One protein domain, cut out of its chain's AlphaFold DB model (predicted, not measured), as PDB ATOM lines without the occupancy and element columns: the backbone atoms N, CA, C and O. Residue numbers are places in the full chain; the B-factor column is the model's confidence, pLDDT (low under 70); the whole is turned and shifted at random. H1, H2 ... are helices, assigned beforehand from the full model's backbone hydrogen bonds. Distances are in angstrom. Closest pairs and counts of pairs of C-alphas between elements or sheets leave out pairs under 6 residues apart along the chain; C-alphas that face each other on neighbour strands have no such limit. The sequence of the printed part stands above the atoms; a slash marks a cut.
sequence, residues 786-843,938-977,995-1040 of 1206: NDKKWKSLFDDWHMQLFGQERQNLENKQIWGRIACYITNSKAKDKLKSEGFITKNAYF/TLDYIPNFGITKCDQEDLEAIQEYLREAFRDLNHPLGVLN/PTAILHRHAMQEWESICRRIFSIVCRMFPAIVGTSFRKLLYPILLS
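This is residues 786 to 843, 938 to 977 and 995 to 1040 of the 1206 residues of the protein "Putative vacuolar sorting protein 9" of Lutzomyia longipalpis (UniProt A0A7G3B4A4). Two long helices, H2 and H6, meet at H2's first residues and H6's last as a wide V, with short H5 between the arms, H1 over one side and H4 and H7 over the other. Residues 830 to 835 and 837 to 843, with H3, stick out from one arm and 995 to 1001 from the other. The printed part has 144 residues, with seven named helices, H1 to H7 in order, and no named strand: all helix, loose, radius of gyration of the C-alphas 18.0 A, spanning 63 by 45 by 30 A.

H1, residues 791 to 802, touches H2, residues 811 to 833, with 801 to 802 alone, about perpendicular at 79 degrees; the closest C-alphas, of Leu 801 and Arg 817, are 6.3 A apart. H3, residues 839 to 843, touches no helix. H4, residues 952 to 967, touches H5, residues 972 to 977, with 965 to 967 alone; the closest C-alphas, of Phe 966 and Gly 974, are 3.9 A apart. H6, residues 999 to 1021, touches H2 with 1020 to 1021 alone; the closest C-alphas, of Asn 811 and Met 1021, are 6.8 A apart. H7, residues 1030 to 1038, touches H6 about perpendicular at 77 degrees, the closest C-alphas, of Phe 1015 and Phe 1030, 6.0 A apart. Every O i to N i+4 pair is within hydrogen-bond range in H1, H2, H4, H5 and H6, against 3 of 5 in H7 and 0 of 1 in H3, where O i to N i+3 has 0 of 2.

H1 begins at C-alpha 791 (-0.279, 16.138, 55.672). H2 is 33.3 A long, H4 23.1 A and H6 33.2 A. H7 ends at C-alpha 1038 (-2.087, 18.927, 37.226).

The C-alphas farthest apart, of Phe 843 and Ile 998, are 64.3 A apart. Residues 844 to 937 and 978 to 994 are not printed; the C-alpha gaps are 39.9 A and 23.6 A. Of the links printed whole, none is long. Confidence is under 70 at 17 residues, among them 804 to 809 and 837 to 843.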
ATOM      1  N   ASN A 786       8.872  18.856  53.347       88.25
ATOM      2  CA  ASN A 786       7.744  18.928  52.411       88.25
ATOM      3  C   ASN A 786       6.719  17.793  52.596       88.25
ATOM      4  O   ASN A 786       5.533  18.007  52.370       88.25
ATOM      5  N   ASP A 787       7.134  16.630  53.107       85.06
ATOM      6  CA  ASP A 787       6.229  15.503  53.385       85.06
ATOM      7  C   ASP A 787       5.315  15.735  54.602       85.06
ATOM      8  O   ASP A 787       4.273  15.087  54.739       85.06
ATOM      9  N   LYS A 788       5.680  16.668  55.492       87.44
ATOM     10  CA  LYS A 788       4.842  17.091  56.627       87.44
ATOM     11  C   LYS A 788       3.879  18.212  56.236       87.44
ATOM     12  O   LYS A 788       2.824  18.346  56.858       87.44
ATOM     13  N   LYS A 789       4.203  18.993  55.202       90.62
ATOM     14  CA  LYS A 789       3.320  20.045  54.689       90.62
ATOM     15  C   LYS A 789       2.049  19.434  54.110       90.62
ATOM     16  O   LYS A 789       2.078  18.417  53.414       90.62
ATOM     17  N   TRP A 790       0.906  20.043  54.424       89.81
ATOM     18  CA  TRP A 790      -0.413  19.589  53.964       89.81
ATOM     19  C   TRP A 790      -0.696  18.115  54.273       89.81
ATOM     20  O   TRP A 790      -1.437  17.452  53.550       89.81
ATOM     21  N   LYS A 791      -0.067  17.541  55.305       88.75
ATOM     22  CA  LYS A 791      -0.279  16.138  55.672       88.75
ATOM     23  C   LYS A 791      -1.751  15.866  55.987       88.75
ATOM     24  O   LYS A 791      -2.340  14.971  55.387       88.75
ATOM     25  N   SER A 792      -2.337  16.725  56.816       88.56
ATOM     26  CA  SER A 792      -3.754  16.722  57.190       88.56
ATOM     27  C   SER A 792      -4.704  16.681  55.993       88.56
ATOM     28  O   SER A 792      -5.648  15.905  56.009       88.56
ATOM     29  N   LEU A 793      -4.425  17.428  54.918       89.81
ATOM     30  CA  LEU A 793      -5.245  17.429  53.702       89.81
ATOM     31  C   LEU A 793      -5.392  16.020  53.097       89.81
ATOM     32  O   LEU A 793      -6.493  15.593  52.747       89.81
ATOM     33  N   PHE A 794      -4.276  15.305  52.954       89.50
ATOM     34  CA  PHE A 794      -4.278  13.973  52.349       89.50
ATOM     35  C   PHE A 794      -4.730  12.904  53.345       89.50
ATOM     36  O   PHE A 794      -5.351  11.933  52.923       89.50
ATOM     37  N   ASP A 795      -4.452  13.078  54.639       86.50
ATOM     38  CA  ASP A 795      -4.952  12.194  55.696       86.50
ATOM     39  C   ASP A 795      -6.486  12.277  55.794       86.50
ATOM     40  O   ASP A 795      -7.146  11.239  55.851       86.50
ATOM     41  N   ASP A 796      -7.066  13.481  55.715       83.81
ATOM     42  CA  ASP A 796      -8.515  13.712  55.678       83.81
ATOM     43  C   ASP A 796      -9.142  13.076  54.428       83.81
ATOM     44  O   ASP A 796     -10.127  12.341  54.522       83.81
ATOM     45  N   TRP A 797      -8.541  13.305  53.254       86.62
ATOM     46  CA  TRP A 797      -8.991  12.700  51.997       86.62
ATOM     47  C   TRP A 797      -8.931  11.167  52.051       86.62
ATOM     48  O   TRP A 797      -9.876  10.473  51.667       86.62
ATOM     49  N   HIS A 798      -7.836  10.627  52.590       84.44
ATOM     50  CA  HIS A 798      -7.657   9.195  52.781       84.44
ATOM     51  C   HIS A 798      -8.681   8.634  53.769       84.44
ATOM     52  O   HIS A 798      -9.260   7.581  53.511       84.44
ATOM     53  N   MET A 799      -8.933   9.311  54.890       83.00
ATOM     54  CA  MET A 799      -9.923   8.888  55.880       83.00
ATOM     55  C   MET A 799     -11.334   8.868  55.281       83.00
ATOM     56  O   MET A 799     -12.079   7.923  55.533       83.00
ATOM     57  N   GLN A 800     -11.685   9.849  54.447       79.38
ATOM     58  CA  GLN A 800     -13.006   9.947  53.826       79.38
ATOM     59  C   GLN A 800     -13.295   8.813  52.829       79.38
ATOM     60  O   GLN A 800     -14.425   8.332  52.761       79.38
ATOM     61  N   LEU A 801     -12.291   8.363  52.069       80.06
ATOM     62  CA  LEU A 801     -12.465   7.297  51.074       80.06
ATOM     63  C   LEU A 801     -12.090   5.907  51.592       80.06
ATOM     64  O   LEU A 801     -12.785   4.933  51.314       80.06
ATOM     65  N   PHE A 802     -11.006   5.775  52.351       76.12
ATOM     66  CA  PHE A 802     -10.463   4.482  52.780       76.12
ATOM     67  C   PHE A 802     -10.759   4.154  54.251       76.12
ATOM     68  O   PHE A 802     -10.715   2.983  54.625       76.12
ATOM     69  N   GLY A 803     -11.200   5.118  55.063       71.25
ATOM     70  CA  GLY A 803     -11.472   4.905  56.487       71.25
ATOM     71  C   GLY A 803     -10.190   4.769  57.320       71.25
ATOM     72  O   GLY A 803      -9.104   5.153  56.888       71.25
ATOM     73  N   GLN A 804     -10.313   4.234  58.542       64.19
ATOM     74  CA  GLN A 804      -9.172   4.012  59.450       64.19
ATOM     75  C   GLN A 804      -8.330   2.774  59.094       64.19
ATOM     76  O   GLN A 804      -7.223   2.606  59.611       64.19
ATOM     77  N   GLU A 805      -8.836   1.894  58.230       54.75
ATOM     78  CA  GLU A 805      -8.171   0.641  57.885       54.75
ATOM     79  C   GLU A 805      -6.945   0.903  57.001       54.75
ATOM     80  O   GLU A 805      -7.048   1.298  55.844       54.75
ATOM     81  N   ARG A 806      -5.753   0.638  57.547       52.34
ATOM     82  CA  ARG A 806      -4.490   0.568  56.788       52.34
ATOM     83  C   ARG A 806      -4.299  -0.780  56.072       52.34
ATOM     84  O   ARG A 806      -3.194  -1.077  55.629       52.34
ATOM     85  N   GLN A 807      -5.335  -1.620  56.010       53.69
ATOM     86  CA  GLN A 807      -5.295  -2.883  55.272       53.69
ATOM     87  C   GLN A 807      -5.519  -2.624  53.776       53.69
ATOM     88  O   GLN A 807      -6.234  -1.695  53.405       53.69
ATOM     89  N   ASN A 808      -4.893  -3.435  52.917       59.91
ATOM     90  CA  ASN A 808      -5.073  -3.363  51.466       59.91
ATOM     91  C   ASN A 808      -6.536  -3.679  51.110       59.91
ATOM     92  O   ASN A 808      -6.907  -4.845  50.996       59.91
ATOM     93  N   LEU A 809      -7.359  -2.640  50.952       66.62
ATOM     94  CA  LEU A 809      -8.716  -2.754  50.420       66.62
ATOM     95  C   LEU A 809      -8.657  -3.335  49.002       66.62
ATOM     96  O   LEU A 809      -7.817  -2.940  48.193       66.62
ATOM     97  N   GLU A 810      -9.569  -4.252  48.680       74.12
ATOM     98  CA  GLU A 810      -9.709  -4.733  47.305       74.12
ATOM     99  C   GLU A 810     -10.121  -3.576  46.382       74.12
ATOM    100  O   GLU A 810     -10.999  -2.778  46.722       74.12
ATOM    101  N   ASN A 811      -9.564  -3.517  45.165       77.56
ATOM    102  CA  ASN A 811      -9.874  -2.471  44.175       77.56
ATOM    103  C   ASN A 811     -11.377  -2.250  43.956       77.56
ATOM    104  O   ASN A 811     -11.832  -1.120  43.778       77.56
ATOM    105  N   LYS A 812     -12.175  -3.322  44.004       79.44
ATOM    106  CA  LYS A 812     -13.633  -3.248  43.846       79.44
ATOM    107  C   LYS A 812     -14.301  -2.433  44.961       79.44
ATOM    108  O   LYS A 812     -15.264  -1.715  44.701       79.44
ATOM    109  N   GLN A 813     -13.790  -2.517  46.189       81.88
ATOM    110  CA  GLN A 813     -14.292  -1.744  47.327       81.88
ATOM    111  C   GLN A 813     -13.907  -0.266  47.210       81.88
ATOM    112  O   GLN A 813     -14.738   0.596  47.496       81.88
ATOM    113  N   ILE A 814     -12.692   0.029  46.728       82.88
ATOM    114  CA  ILE A 814     -12.217   1.399  46.469       82.88
ATOM    115  C   ILE A 814     -13.159   2.105  45.490       82.88
ATOM    116  O   ILE A 814     -13.735   3.146  45.812       82.88
ATOM    117  N   TRP A 815     -13.393   1.493  44.329       85.62
ATOM    118  CA  TRP A 815     -14.280   2.045  43.307       85.62
ATOM    119  C   TRP A 815     -15.742   2.140  43.763       85.62
ATOM    120  O   TRP A 815     -16.420   3.115  43.441       85.62
ATOM    121  N   GLY A 816     -16.218   1.194  44.582       83.69
ATOM    122  CA  GLY A 816     -17.546   1.271  45.198       83.69
ATOM    123  C   GLY A 816     -17.717   2.481  46.127       83.69
ATOM    124  O   GLY A 816     -18.761   3.137  46.107       83.69
ATOM    125  N   ARG A 817     -16.685   2.827  46.907       86.19
ATOM    126  CA  ARG A 817     -16.704   4.014  47.778       86.19
ATOM    127  C   ARG A 817     -16.610   5.318  46.989       86.19
ATOM    128  O   ARG A 817     -17.338   6.254  47.307       86.19
ATOM    129  N   ILE A 818     -15.801   5.363  45.928       87.81
ATOM    130  CA  ILE A 818     -15.737   6.514  45.009       87.81
ATOM    131  C   ILE A 818     -17.104   6.750  44.346       87.81
ATOM    132  O   ILE A 818     -17.607   7.872  44.351       87.81
ATOM    133  N   ALA A 819     -17.765   5.697  43.862       84.31
ATOM    134  CA  ALA A 819     -19.107   5.791  43.283       84.31
ATOM    135  C   ALA A 819     -20.152   6.325  44.284       84.31
ATOM    136  O   ALA A 819     -20.990   7.164  43.939       84.31
ATOM    137  N   CYS A 820     -20.088   5.878  45.544       84.50
ATOM    138  CA  CYS A 820     -20.940   6.394  46.617       84.50
ATOM    139  C   CYS A 820     -20.655   7.878  46.902       84.50
ATOM    140  O   CYS A 820     -21.595   8.669  46.998       84.50
ATOM    141  N   TYR A 821     -19.378   8.276  46.952       87.94
ATOM    142  CA  TYR A 821     -18.972   9.673  47.115       87.94
ATOM    143  C   TYR A 821     -19.569  10.563  46.020       87.94
ATOM    144  O   TYR A 821     -20.232  11.549  46.332       87.94
ATOM    145  N   ILE A 822     -19.398  10.186  44.746       87.19
ATOM    146  CA  ILE A 822     -19.900  10.956  43.594       87.19
ATOM    147  C   ILE A 822     -21.423  11.075  43.658       87.19
ATOM    148  O   ILE A 822     -21.980  12.154  43.459       87.19
ATOM    149  N   THR A 823     -22.110   9.975  43.974       85.00
ATOM    150  CA  THR A 823     -23.577   9.953  44.080       85.00
ATOM    151  C   THR A 823     -24.071  10.899  45.172       85.00
ATOM    152  O   THR A 823     -24.999  11.675  44.944       85.00
ATOM    153  N   ASN A 824     -23.420  10.880  46.338       85.56
ATOM    154  CA  ASN A 824     -23.745  11.770  47.445       85.56
ATOM    155  C   ASN A 824     -23.425  13.230  47.103       85.56
ATOM    156  O   ASN A 824     -24.236  14.101  47.399       85.56
ATOM    157  N   SER A 825     -22.297  13.505  46.441       86.62
ATOM    158  CA  SER A 825     -21.924  14.860  46.014       86.62
ATOM    159  C   SER A 825     -22.947  15.445  45.033       86.62
ATOM    160  O   SER A 825     -23.517  16.503  45.295       86.62
ATOM    161  N   LYS A 826     -23.319  14.689  43.989       86.38
ATOM    162  CA  LYS A 826     -24.366  15.092  43.033       86.38
ATOM    163  C   LYS A 826     -25.723  15.310  43.721       86.38
ATOM    164  O   LYS A 826     -26.481  16.206  43.343       86.38
ATOM    165  N   ALA A 827     -26.053  14.508  44.738       83.19
ATOM    166  CA  ALA A 827     -27.273  14.691  45.523       83.19
ATOM    167  C   ALA A 827     -27.248  15.988  46.351       83.19
ATOM    168  O   ALA A 827     -28.263  16.682  46.413       83.19
ATOM    169  N   LYS A 828     -26.099  16.345  46.940       86.75
ATOM    170  CA  LYS A 828     -25.905  17.613  47.663       86.75
ATOM    171  C   LYS A 828     -26.055  18.818  46.735       86.75
ATOM    172  O   LYS A 828     -26.796  19.738  47.068       86.75
ATOM    173  N   ASP A 829     -25.442  18.785  45.554       85.00
ATOM    174  CA  ASP A 829     -25.561  19.863  44.561       85.00
ATOM    175  C   ASP A 829     -27.008  20.070  44.108       85.00
ATOM    176  O   ASP A 829     -27.488  21.201  44.003       85.00
ATOM    177  N   LYS A 830     -27.751  18.974  43.925       83.31
ATOM    178  CA  LYS A 830     -29.180  19.054  43.627       83.31
ATOM    179  C   LYS A 830     -29.957  19.745  44.753       83.31
ATOM    180  O   LYS A 830     -30.751  20.640  44.468       83.31
ATOM    181  N   LEU A 831     -29.706  19.384  46.015       81.56
ATOM    182  CA  LEU A 831     -30.351  20.023  47.171       81.56
ATOM    183  C   LEU A 831     -30.058  21.526  47.239       81.56
ATOM    184  O   LEU A 831     -30.981  22.307  47.475       81.56
ATOM    185  N   LYS A 832     -28.807  21.926  46.977       81.75
ATOM    186  CA  LYS A 832     -28.418  23.340  46.877       81.75
ATOM    187  C   LYS A 832     -29.204  24.058  45.781       81.75
ATOM    188  O   LYS A 832     -29.768  25.119  46.033       81.75
ATOM    189  N   SER A 833     -29.291  23.463  44.587       79.25
ATOM    190  CA  SER A 833     -29.990  24.061  43.438       79.25
ATOM    191  C   SER A 833     -31.499  24.235  43.664       79.25
ATOM    192  O   SER A 833     -32.092  25.194  43.180       79.25
ATOM    193  N   GLU A 834     -32.115  23.344  44.446       77.38
ATOM    194  CA  GLU A 834     -33.536  23.398  44.815       77.38
ATOM    195  C   GLU A 834     -33.788  24.270  46.066       77.38
ATOM    196  O   GLU A 834     -34.912  24.335  46.568       77.38
ATOM    197  N   GLY A 835     -32.756  24.940  46.600       70.94
ATOM    198  CA  GLY A 835     -32.856  25.799  47.782       70.94
ATOM    199  C   GLY A 835     -33.262  25.054  49.054       70.94
ATOM    200  O   GLY A 835     -33.820  25.668  49.962       70.94
ATOM    201  N   PHE A 836     -33.016  23.740  49.116       71.38
ATOM    202  CA  PHE A 836     -33.488  22.840  50.175       71.38
ATOM    203  C   PHE A 836     -35.030  22.774  50.309       71.38
ATOM    204  O   PHE A 836     -35.547  22.364  51.348       71.38
ATOM    205  N   ILE A 837     -35.782  23.149  49.262       57.06
ATOM    206  CA  ILE A 837     -37.252  23.192  49.262       57.06
ATOM    207  C   ILE A 837     -37.831  21.949  48.572       57.06
ATOM    208  O   ILE A 837     -37.499  21.625  47.436       57.06
ATOM    209  N   THR A 838     -38.791  21.273  49.211       50.12
ATOM    210  CA  THR A 838     -39.584  20.229  48.535       50.12
ATOM    211  C   THR A 838     -40.622  20.855  47.595       50.12
ATOM    212  O   THR A 838     -41.333  21.765  48.019       50.12
ATOM    213  N   LYS A 839     -40.810  20.322  46.373       42.28
ATOM    214  CA  LYS A 839     -41.810  20.788  45.373       42.28
ATOM    215  C   LYS A 839     -43.242  20.991  45.917       42.28
ATOM    216  O   LYS A 839     -43.992  21.789  45.369       42.28
ATOM    217  N   ASN A 840     -43.603  20.350  47.032       39.09
ATOM    218  CA  ASN A 840     -44.910  20.488  47.691       39.09
ATOM    219  C   ASN A 840     -45.033  21.699  48.642       39.09
ATOM    220  O   ASN A 840     -46.086  21.891  49.246       39.09
ATOM    221  N   ALA A 841     -44.000  22.539  48.774       30.69
ATOM    222  CA  ALA A 841     -44.037  23.775  49.568       30.69
ATOM    223  C   ALA A 841     -44.890  24.894  48.934       30.69
ATOM    224  O   ALA A 841     -45.187  25.896  49.584       30.69
ATOM    225  N   TYR A 842     -45.319  24.730  47.678       32.47
ATOM    226  CA  TYR A 842     -46.103  25.735  46.955       32.47
ATOM    227  C   TYR A 842     -47.559  25.872  47.429       32.47
ATOM    228  O   TYR A 842     -48.184  26.894  47.154       32.47
ATOM    229  N   PHE A 843     -48.103  24.909  48.183       29.75
ATOM    230  CA  PHE A 843     -49.540  24.877  48.494       29.75
ATOM    231  C   PHE A 843     -50.015  25.763  49.658       29.75
ATOM    232  O   PHE A 843     -51.205  25.761  49.952       29.75
ATOM    233  N   THR A 938     -16.462   7.718  30.657       63.28
ATOM    234  CA  THR A 938     -17.325   8.631  31.414       63.28
ATOM    235  C   THR A 938     -17.190   8.354  32.914       63.28
ATOM    236  O   THR A 938     -17.132   7.200  33.338       63.28
ATOM    237  N   LEU A 939     -17.188   9.410  33.738       78.06
ATOM    238  CA  LEU A 939     -17.071   9.323  35.208       78.06
ATOM    239  C   LEU A 939     -18.244   8.583  35.889       78.06
ATOM    240  O   LEU A 939     -18.209   8.339  37.093       78.06
ATOM    241  N   ASP A 940     -19.273   8.218  35.118       69.88
ATOM    242  CA  ASP A 940     -20.469   7.500  35.562       69.88
ATOM    243  C   ASP A 940     -20.310   5.962  35.560       69.88
ATOM    244  O   ASP A 940     -21.255   5.256  35.910       69.88
ATOM    245  N   TYR A 941     -19.131   5.424  35.215       73.94
ATOM    246  CA  TYR A 941     -18.840   3.985  35.293       73.94
ATOM    247  C   TYR A 941     -17.505   3.694  35.982       73.94
ATOM    248  O   TYR A 941     -16.565   4.484  35.926       73.94
ATOM    249  N   ILE A 942     -17.418   2.523  36.624       77.81
ATOM    250  CA  ILE A 942     -16.167   2.023  37.204       77.81
ATOM    251  C   ILE A 942     -15.226   1.614  36.056       77.81
ATOM    252  O   ILE A 942     -15.627   0.778  35.240       77.81
ATOM    253  N   PRO A 943     -13.992   2.150  35.985       79.75
ATOM    254  CA  PRO A 943     -13.020   1.763  34.968       79.75
ATOM    255  C   PRO A 943     -12.700   0.262  34.991       79.75
ATOM    256  O   PRO A 943     -12.571  -0.338  36.058       79.75
ATOM    257  N   ASN A 944     -12.538  -0.342  33.812       76.94
ATOM    258  CA  ASN A 944     -12.141  -1.747  33.639       76.94
ATOM    259  C   ASN A 944     -10.694  -1.924  33.124       76.94
ATOM    260  O   ASN A 944     -10.236  -3.056  32.975       76.94
ATOM    261  N   PHE A 945      -9.981  -0.824  32.883       80.44
ATOM    262  CA  PHE A 945      -8.581  -0.756  32.448       80.44
ATOM    263  C   PHE A 945      -7.650  -0.390  33.622       80.44
ATOM    264  O   PHE A 945      -8.103   0.119  34.648       80.44
ATOM    265  N   GLY A 946      -6.344  -0.669  33.512       71.31
ATOM    266  CA  GLY A 946      -5.346  -0.281  34.527       71.31
ATOM    267  C   GLY A 946      -5.376  -1.068  35.850       71.31
ATOM    268  O   GLY A 946      -4.730  -0.672  36.823       71.31
ATOM    269  N   ILE A 947      -6.121  -2.180  35.906       77.94
ATOM    270  CA  ILE A 947      -6.296  -3.004  37.119       77.94
ATOM    271  C   ILE A 947      -5.254  -4.131  37.206       77.94
ATOM    272  O   ILE A 947      -4.662  -4.323  38.265       77.94
ATOM    273  N   THR A 948      -5.037  -4.891  36.124       73.88
ATOM    274  CA  THR A 948      -4.167  -6.092  36.117       73.88
ATOM    275  C   THR A 948      -3.013  -6.030  35.113       73.88
ATOM    276  O   THR A 948      -1.980  -6.649  35.353       73.88
ATOM    277  N   LYS A 949      -3.171  -5.295  34.007       76.56
ATOM    278  CA  LYS A 949      -2.140  -4.996  33.002       76.56
ATOM    279  C   LYS A 949      -2.275  -3.532  32.565       76.56
ATOM    280  O   LYS A 949      -3.346  -2.952  32.739       76.56
ATOM    281  N   CYS A 950      -1.182  -2.952  32.080       78.00
ATOM    282  CA  CYS A 950      -1.133  -1.585  31.569       78.00
ATOM    283  C   CYS A 950      -0.367  -1.587  30.243       78.00
ATOM    284  O   CYS A 950       0.864  -1.558  30.242       78.00
ATOM    285  N   ASP A 951      -1.100  -1.640  29.133       81.38
ATOM    286  CA  ASP A 951      -0.551  -1.396  27.797       81.38
ATOM    287  C   ASP A 951      -0.556   0.124  27.491       81.38
ATOM    288  O   ASP A 951      -1.099   0.922  28.259       81.38
ATOM    289  N   GLN A 952       0.044   0.561  26.375       78.38
ATOM    290  CA  GLN A 952       0.082   1.986  25.990       78.38
ATOM    291  C   GLN A 952      -1.330   2.589  25.836       78.38
ATOM    292  O   GLN A 952      -1.576   3.702  26.294       78.38
ATOM    293  N   GLU A 953      -2.272   1.825  25.272       79.50
ATOM    294  CA  GLU A 953      -3.686   2.217  25.159       79.50
ATOM    295  C   GLU A 953      -4.354   2.379  26.539       79.50
ATOM    296  O   GLU A 953      -5.147   3.300  26.745       79.50
ATOM    297  N   ASP A 954      -4.015   1.522  27.514       79.62
ATOM    298  CA  ASP A 954      -4.540   1.634  28.881       79.62
ATOM    299  C   ASP A 954      -4.001   2.891  29.571       79.62
ATOM    300  O   ASP A 954      -4.729   3.557  30.304       79.62
ATOM    301  N   LEU A 955      -2.734   3.241  29.332       81.94
ATOM    302  CA  LEU A 955      -2.111   4.435  29.900       81.94
ATOM    303  C   LEU A 955      -2.776   5.724  29.390       81.94
ATOM    304  O   LEU A 955      -3.031   6.634  30.181       81.94
ATOM    305  N   GLU A 956      -3.104   5.782  28.099       83.19
ATOM    306  CA  GLU A 956      -3.857   6.886  27.491       83.19
ATOM    307  C   GLU A 956      -5.287   6.968  28.050       83.19
ATOM    308  O   GLU A 956      -5.748   8.049  28.424       83.19
ATOM    309  N   ALA A 957      -5.967   5.828  28.215       82.75
ATOM    310  CA  ALA A 957      -7.293   5.777  28.834       82.75
ATOM    311  C   ALA A 957      -7.281   6.242  30.305       82.75
ATOM    312  O   ALA A 957      -8.190   6.957  30.739       82.75
ATOM    313  N   ILE A 958      -6.242   5.888  31.072       86.12
ATOM    314  CA  ILE A 958      -6.040   6.368  32.449       86.12
ATOM    315  C   ILE A 958      -5.803   7.879  32.461       86.12
ATOM    316  O   ILE A 958      -6.384   8.568  33.298       86.12
ATOM    317  N   GLN A 959      -4.984   8.409  31.549       85.88
ATOM    318  CA  GLN A 959      -4.754   9.853  31.443       85.88
ATOM    319  C   GLN A 959      -6.048  10.620  31.155       85.88
ATOM    320  O   GLN A 959      -6.308  11.624  31.818       85.88
ATOM    321  N   GLU A 960      -6.872  10.140  30.221       86.50
ATOM    322  CA  GLU A 960      -8.158  10.769  29.898       86.50
ATOM    323  C   GLU A 960      -9.113  10.738  31.096       86.50
ATOM    324  O   GLU A 960      -9.684  11.762  31.473       86.50
ATOM    325  N   TYR A 961      -9.226   9.580  31.754       88.81
ATOM    326  CA  TYR A 961     -10.055   9.432  32.946       88.81
ATOM    327  C   TYR A 961      -9.616  10.386  34.063       88.81
ATOM    328  O   TYR A 961     -10.441  11.095  34.638       88.81
ATOM    329  N   LEU A 962      -8.316  10.418  34.377       89.12
ATOM    330  CA  LEU A 962      -7.774  11.292  35.413       89.12
ATOM    331  C   LEU A 962      -7.984  12.767  35.054       89.12
ATOM    332  O   LEU A 962      -8.316  13.552  35.939       89.12
ATOM    333  N   ARG A 963      -7.855  13.147  33.776       88.94
ATOM    334  CA  ARG A 963      -8.101  14.523  33.323       88.94
ATOM    335  C   ARG A 963      -9.523  14.984  33.644       88.94
ATOM    336  O   ARG A 963      -9.685  16.069  34.196       88.94
ATOM    337  N   GLU A 964     -10.526  14.162  33.358       89.00
ATOM    338  CA  GLU A 964     -11.920  14.463  33.708       89.00
ATOM    339  C   GLU A 964     -12.146  14.405  35.230       89.00
ATOM    340  O   GLU A 964     -12.743  15.307  35.819       89.00
ATOM    341  N   ALA A 965     -11.585  13.400  35.911       90.19
ATOM    342  CA  ALA A 965     -11.750  13.195  37.352       90.19
ATOM    343  C   ALA A 965     -11.127  14.306  38.219       90.19
ATOM    344  O   ALA A 965     -11.604  14.557  39.326       90.19
ATOM    345  N   PHE A 966     -10.056  14.951  37.751       90.00
ATOM    346  CA  PHE A 966      -9.423  16.094  38.417       90.00
ATOM    347  C   PHE A 966     -10.100  17.440  38.099       90.00
ATOM    348  O   PHE A 966      -9.826  18.425  38.791       90.00
ATOM    349  N   ARG A 967     -10.983  17.487  37.089       88.75
ATOM    350  CA  ARG A 967     -11.794  18.662  36.723       88.75
ATOM    351  C   ARG A 967     -13.181  18.660  37.372       88.75
ATOM    352  O   ARG A 967     -13.700  19.731  37.672       88.75
ATOM    353  N   ASP A 968     -13.776  17.489  37.602       88.94
ATOM    354  CA  ASP A 968     -15.108  17.374  38.212       88.94
ATOM    355  C   ASP A 968     -15.065  17.556  39.743       88.94
ATOM    356  O   ASP A 968     -14.504  16.735  40.470       88.94
ATOM    357  N   LEU A 969     -15.718  18.607  40.249       87.69
ATOM    358  CA  LEU A 969     -15.844  18.889  41.687       87.69
ATOM    359  C   LEU A 969     -16.720  17.872  42.439       87.69
ATOM    360  O   LEU A 969     -16.665  17.815  43.665       87.69
ATOM    361  N   ASN A 970     -17.498  17.045  41.735       89.19
ATOM    362  CA  ASN A 970     -18.219  15.921  42.335       89.19
ATOM    363  C   ASN A 970     -17.345  14.675  42.510       89.19
ATOM    364  O   ASN A 970     -17.711  13.761  43.256       89.19
ATOM    365  N   HIS A 971     -16.188  14.630  41.848       90.81
ATOM    366  CA  HIS A 971     -15.222  13.556  41.995       90.81
ATOM    367  C   HIS A 971     -14.239  13.876  43.138       90.81
ATOM    368  O   HIS A 971     -13.757  15.007  43.252       90.81
ATOM    369  N   PRO A 972     -13.869  12.903  43.994       90.19
ATOM    370  CA  PRO A 972     -12.983  13.171  45.127       90.19
ATOM    371  C   PRO A 972     -11.589  13.673  44.718       90.19
ATOM    372  O   PRO A 972     -10.971  14.426  45.470       90.19
ATOM    373  N   LEU A 973     -11.080  13.278  43.544       91.19
ATOM    374  CA  LEU A 973      -9.815  13.802  43.004       91.19
ATOM    375  C   LEU A 973      -9.922  15.279  42.591       91.19
ATOM    376  O   LEU A 973      -8.983  16.031  42.836       91.19
ATOM    377  N   GLY A 974     -11.056  15.715  42.033       90.50
ATOM    378  CA  GLY A 974     -11.283  17.118  41.687       90.50
ATOM    379  C   GLY A 974     -11.358  18.012  42.923       90.50
ATOM    380  O   GLY A 974     -10.700  19.052  42.973       90.50
ATOM    381  N   VAL A 975     -12.044  17.561  43.981       89.25
ATOM    382  CA  VAL A 975     -12.045  18.255  45.285       89.25
ATOM    383  C   VAL A 975     -10.634  18.351  45.867       89.25
ATOM    384  O   VAL A 975     -10.237  19.412  46.350       89.25
ATOM    385  N   LEU A 976      -9.854  17.265  45.805       90.44
ATOM    386  CA  LEU A 976      -8.466  17.265  46.269       90.44
ATOM    387  C   LEU A 976      -7.610  18.265  45.480       90.44
ATOM    388  O   LEU A 976      -6.897  19.057  46.088       90.44
ATOM    389  N   ASN A 977      -7.704  18.270  44.150       90.88
ATOM    390  CA  ASN A 977      -6.939  19.176  43.294       90.88
ATOM    391  C   ASN A 977      -7.310  20.648  43.500       90.88
ATOM    392  O   ASN A 977      -6.417  21.493  43.549       90.88
ATOM    393  N   PRO A 995       7.403  38.993  44.331       62.25
ATOM    394  CA  PRO A 995       7.597  37.681  44.935       62.25
ATOM    395  C   PRO A 995       9.088  37.416  45.151       62.25
ATOM    396  O   PRO A 995       9.903  37.626  44.245       62.25
ATOM    397  N   THR A 996       9.453  36.936  46.339       71.44
ATOM    398  CA  THR A 996      10.849  36.684  46.696       71.44
ATOM    399  C   THR A 996      11.403  35.553  45.834       71.44
ATOM    400  O   THR A 996      10.941  34.413  45.913       71.44
ATOM    401  N   ALA A 997      12.438  35.843  45.038       72.06
ATOM    402  CA  ALA A 997      13.085  34.852  44.174       72.06
ATOM    403  C   ALA A 997      13.587  33.621  44.953       72.06
ATOM    404  O   ALA A 997      13.722  32.549  44.381       72.06
ATOM    405  N   ILE A 998      13.813  33.734  46.263       79.75
ATOM    406  CA  ILE A 998      14.240  32.654  47.167       79.75
ATOM    407  C   ILE A 998      13.216  31.500  47.224       79.75
ATOM    408  O   ILE A 998      13.594  30.336  47.369       79.75
ATOM    409  N   LEU A 999      11.923  31.789  47.046       86.06
ATOM    410  CA  LEU A 999      10.850  30.805  47.222       86.06
ATOM    411  C   LEU A 999      10.701  29.811  46.063       86.06
ATOM    412  O   LEU A 999      10.077  28.773  46.267       86.06
ATOM    413  N   HIS A1000      11.293  30.064  44.884       84.81
ATOM    414  CA  HIS A1000      11.162  29.166  43.720       84.81
ATOM    415  C   HIS A1000      11.569  27.720  44.050       84.81
ATOM    416  O   HIS A1000      10.863  26.777  43.700       84.81
ATOM    417  N   ARG A1001      12.669  27.543  44.799       83.25
ATOM    418  CA  ARG A1001      13.174  26.221  45.196       83.25
ATOM    419  C   ARG A1001      12.222  25.521  46.165       83.25
ATOM    420  O   ARG A1001      11.973  24.329  46.010       83.25
ATOM    421  N   HIS A1002      11.674  26.253  47.136       86.38
ATOM    422  CA  HIS A1002      10.695  25.711  48.081       86.38
ATOM    423  C   HIS A1002       9.410  25.280  47.369       86.38
ATOM    424  O   HIS A1002       8.953  24.157  47.576       86.38
ATOM    425  N   ALA A1003       8.889  26.131  46.481       89.81
ATOM    426  CA  ALA A1003       7.695  25.848  45.694       89.81
ATOM    427  C   ALA A1003       7.873  24.610  44.807       89.81
ATOM    428  O   ALA A1003       7.003  23.743  44.788       89.81
ATOM    429  N   MET A1004       9.021  24.480  44.131       89.25
ATOM    430  CA  MET A1004       9.299  23.345  43.249       89.25
ATOM    431  C   MET A1004       9.455  22.019  44.014       89.25
ATOM    432  O   MET A1004       8.900  20.996  43.612       89.25
ATOM    433  N   GLN A1005      10.159  22.017  45.151       88.62
ATOM    434  CA  GLN A1005      10.299  20.813  45.982       88.62
ATOM    435  C   GLN A1005       8.968  20.387  46.623       88.62
ATOM    436  O   GLN A1005       8.680  19.194  46.744       88.62
ATOM    437  N   GLU A1006       8.152  21.355  47.042       91.06
ATOM    438  CA  GLU A1006       6.823  21.094  47.586       91.06
ATOM    439  C   GLU A1006       5.872  20.554  46.515       91.06
ATOM    440  O   GLU A1006       5.188  19.559  46.758       91.06
ATOM    441  N   TRP A1007       5.896  21.140  45.314       91.19
ATOM    442  CA  TRP A1007       5.169  20.641  44.150       91.19
ATOM    443  C   TRP A1007       5.518  19.180  43.847       91.19
ATOM    444  O   TRP A1007       4.635  18.338  43.675       91.19
ATOM    445  N   GLU A1008       6.806  18.841  43.873       89.38
ATOM    446  CA  GLU A1008       7.249  17.474  43.626       89.38
ATOM    447  C   GLU A1008       6.761  16.489  44.708       89.38
ATOM    448  O   GLU A1008       6.333  15.377  44.386       89.38
ATOM    449  N   SER A1009       6.771  16.881  45.991       91.06
ATOM    450  CA  SER A1009       6.196  16.068  47.081       91.06
ATOM    451  C   SER A1009       4.683  15.870  46.902       91.06
ATOM    452  O   SER A1009       4.187  14.744  47.009       91.06
ATOM    453  N   ILE A1010       3.946  16.925  46.531       91.69
ATOM    454  CA  ILE A1010       2.509  16.862  46.225       91.69
ATOM    455  C   ILE A1010       2.236  15.863  45.092       91.69
ATOM    456  O   ILE A1010       1.411  14.959  45.259       91.69
ATOM    457  N   CYS A1011       2.959  15.957  43.971       90.75
ATOM    458  CA  CYS A1011       2.799  15.031  42.849       90.75
ATOM    459  C   CYS A1011       3.098  13.579  43.237       90.75
ATOM    460  O   CYS A1011       2.343  12.689  42.850       90.75
ATOM    461  N   ARG A1012       4.144  13.318  44.035       90.06
ATOM    462  CA  ARG A1012       4.455  11.960  44.525       90.06
ATOM    463  C   ARG A1012       3.324  11.383  45.380       90.06
ATOM    464  O   ARG A1012       2.983  10.208  45.245       90.06
ATOM    465  N   ARG A1013       2.711  12.202  46.239       91.12
ATOM    466  CA  ARG A1013       1.587  11.785  47.097       91.12
ATOM    467  C   ARG A1013       0.327  11.502  46.283       91.12
ATOM    468  O   ARG A1013      -0.315  10.477  46.507       91.12
ATOM    469  N   ILE A1014       0.011  12.353  45.304       91.00
ATOM    470  CA  ILE A1014      -1.087  12.106  44.357       91.00
ATOM    471  C   ILE A1014      -0.817  10.833  43.552       91.00
ATOM    472  O   ILE A1014      -1.703   9.997  43.414       91.00
ATOM    473  N   PHE A1015       0.410  10.632  43.071       90.56
ATOM    474  CA  PHE A1015       0.771   9.425  42.333       90.56
ATOM    475  C   PHE A1015       0.573   8.164  43.175       90.56
ATOM    476  O   PHE A1015      -0.016   7.201  42.697       90.56
ATOM    477  N   SER A1016       0.956   8.193  44.456       88.19
ATOM    478  CA  SER A1016       0.693   7.091  45.388       88.19
ATOM    479  C   SER A1016      -0.802   6.768  45.514       88.19
ATOM    480  O   SER A1016      -1.174   5.596  45.556       88.19
ATOM    481  N   ILE A1017      -1.667   7.787  45.524       88.19
ATOM    482  CA  ILE A1017      -3.128   7.620  45.515       88.19
ATOM    483  C   ILE A1017      -3.599   6.985  44.202       88.19
ATOM    484  O   ILE A1017      -4.356   6.015  44.224       88.19
ATOM    485  N   VAL A1018      -3.134   7.498  43.063       88.56
ATOM    486  CA  VAL A1018      -3.520   6.999  41.736       88.56
ATOM    487  C   VAL A1018      -3.071   5.546  41.548       88.56
ATOM    488  O   VAL A1018      -3.856   4.738  41.060       88.56
ATOM    489  N   CYS A1019      -1.884   5.161  42.029       87.31
ATOM    490  CA  CYS A1019      -1.425   3.768  42.027       87.31
ATOM    491  C   CYS A1019      -2.330   2.832  42.839       87.31
ATOM    492  O   CYS A1019      -2.395   1.645  42.543       87.31
ATOM    493  N   ARG A1020      -3.044   3.333  43.856       84.50
ATOM    494  CA  ARG A1020      -4.036   2.522  44.582       84.50
ATOM    495  C   ARG A1020      -5.340   2.361  43.811       84.50
ATOM    496  O   ARG A1020      -5.995   1.345  43.977       84.50
ATOM    497  N   MET A1021      -5.721   3.340  42.989       84.88
ATOM    498  CA  MET A1021      -6.898   3.242  42.111       84.88
ATOM    499  C   MET A1021      -6.619   2.368  40.878       84.88
ATOM    500  O   MET A1021      -7.496   1.620  40.442       84.88
ATOM    501  N   PHE A1022      -5.390   2.440  40.356       87.75
ATOM    502  CA  PHE A1022      -4.906   1.722  39.176       87.75
ATOM    503  C   PHE A1022      -3.566   1.017  39.475       87.75
ATOM    504  O   PHE A1022      -2.504   1.549  39.152       87.75
ATOM    505  N   PRO A1023      -3.565  -0.181  40.088       84.19
ATOM    506  CA  PRO A1023      -2.332  -0.863  40.493       84.19
ATOM    507  C   PRO A1023      -1.397  -1.268  39.350       84.19
ATOM    508  O   PRO A1023      -0.217  -1.505  39.595       84.19
ATOM    509  N   ALA A1024      -1.882  -1.345  38.109       82.44
ATOM    510  CA  ALA A1024      -1.061  -1.770  36.977       82.44
ATOM    511  C   ALA A1024      -0.041  -0.711  36.505       82.44
ATOM    512  O   ALA A1024       0.828  -1.038  35.703       82.44
ATOM    513  N   ILE A1025      -0.110   0.534  37.002       84.44
ATOM    514  CA  ILE A1025       0.805   1.632  36.616       84.44
ATOM    515  C   ILE A1025       2.085   1.700  37.468       84.44
ATOM    516  O   ILE A1025       2.886   2.629  37.327       84.44
ATOM    517  N   VAL A1026       2.265   0.763  38.405       73.88
ATOM    518  CA  VAL A1026       3.431   0.713  39.298       73.88
ATOM    519  C   VAL A1026       4.687   0.458  38.455       73.88
ATOM    520  O   VAL A1026       4.932  -0.658  38.010       73.88
ATOM    521  N   GLY A1027       5.466   1.515  38.211       69.75
ATOM    522  CA  GLY A1027       6.649   1.503  37.337       69.75
ATOM    523  C   GLY A1027       6.704   2.663  36.334       69.75
ATOM    524  O   GLY A1027       7.771   2.953  35.796       69.75
ATOM    525  N   THR A1028       5.595   3.374  36.115       78.31
ATOM    526  CA  THR A1028       5.543   4.563  35.248       78.31
ATOM    527  C   THR A1028       6.055   5.812  35.979       78.31
ATOM    528  O   THR A1028       5.786   6.001  37.164       78.31
ATOM    529  N   SER A1029       6.760   6.710  35.276       82.00
ATOM    530  CA  SER A1029       7.131   8.027  35.824       82.00
ATOM    531  C   SER A1029       5.880   8.863  36.123       82.00
ATOM    532  O   SER A1029       5.069   9.129  35.231       82.00
ATOM    533  N   PHE A1030       5.744   9.332  37.368       84.69
ATOM    534  CA  PHE A1030       4.635  10.200  37.776       84.69
ATOM    535  C   PHE A1030       4.597  11.509  36.981       84.69
ATOM    536  O   PHE A1030       3.520  12.060  36.776       84.69
ATOM    537  N   ARG A1031       5.754  11.992  36.505       84.81
ATOM    538  CA  ARG A1031       5.873  13.225  35.715       84.81
ATOM    539  C   ARG A1031       5.159  13.077  34.375       84.81
ATOM    540  O   ARG A1031       4.358  13.929  34.014       84.81
ATOM    541  N   LYS A1032       5.351  11.939  33.696       79.88
ATOM    542  CA  LYS A1032       4.671  11.618  32.426       79.88
ATOM    543  C   LYS A1032       3.156  11.471  32.588       79.88
ATOM    544  O   LYS A1032       2.415  11.820  31.676       79.88
ATOM    545  N   LEU A1033       2.694  10.954  33.729       84.50
ATOM    546  CA  LEU A1033       1.268  10.726  33.974       84.50
ATOM    547  C   LEU A1033       0.536  11.982  34.472       84.50
ATOM    548  O   LEU A1033      -0.550  12.284  33.989       84.50
ATOM    549  N   LEU A1034       1.104  12.690  35.453       87.62
ATOM    550  CA  LEU A1034       0.394  13.719  36.218       87.62
ATOM    551  C   LEU A1034       0.658  15.149  35.750       87.62
ATOM    552  O   LEU A1034      -0.237  15.977  35.886       87.62
ATOM    553  N   TYR A1035       1.836  15.479  35.208       87.25
ATOM    554  CA  TYR A1035       2.118  16.857  34.776       87.25
ATOM    555  C   TYR A1035       1.165  17.357  33.684       87.25
ATOM    556  O   TYR A1035       0.663  18.467  33.844       87.25
ATOM    557  N   PRO A1036       0.800  16.561  32.655       84.12
ATOM    558  CA  PRO A1036      -0.190  16.987  31.660       84.12
ATOM    559  C   PRO A1036      -1.579  17.297  32.244       84.12
ATOM    560  O   PRO A1036      -2.409  17.911  31.580       84.12
ATOM    561  N   ILE A1037      -1.859  16.834  33.466       85.69
ATOM    562  CA  ILE A1037      -3.163  16.950  34.123       85.69
ATOM    563  C   ILE A1037      -3.144  18.069  35.170       85.69
ATOM    564  O   ILE A1037      -4.029  18.924  35.185       85.69
ATOM    565  N   LEU A1038      -2.136  18.066  36.046       85.81
ATOM    566  CA  LEU A1038      -2.087  18.927  37.226       85.81
ATOM    567  C   LEU A1038      -1.343  20.252  36.996       85.81
ATOM    568  O   LEU A1038      -1.712  21.241  37.619       85.81
ATOM    569  N   LEU A1039      -0.354  20.319  36.087       82.94
ATOM    570  CA  LEU A1039       0.310  21.583  35.701       82.94
ATOM    571  C   LEU A1039      -0.537  22.411  34.720       82.94
ATOM    572  O   LEU A1039      -0.002  23.137  33.894       82.94
ATOM    573  N   SER A1040      -1.862  22.321  34.783       70.88
ATOM    574  CA  SER A1040      -2.714  23.253  34.037       70.88
ATOM    575  C   SER A1040      -2.559  24.691  34.574       70.88
ATOM    576  O   SER A1040      -1.942  24.909  35.620       70.88
TER     577      SER A1040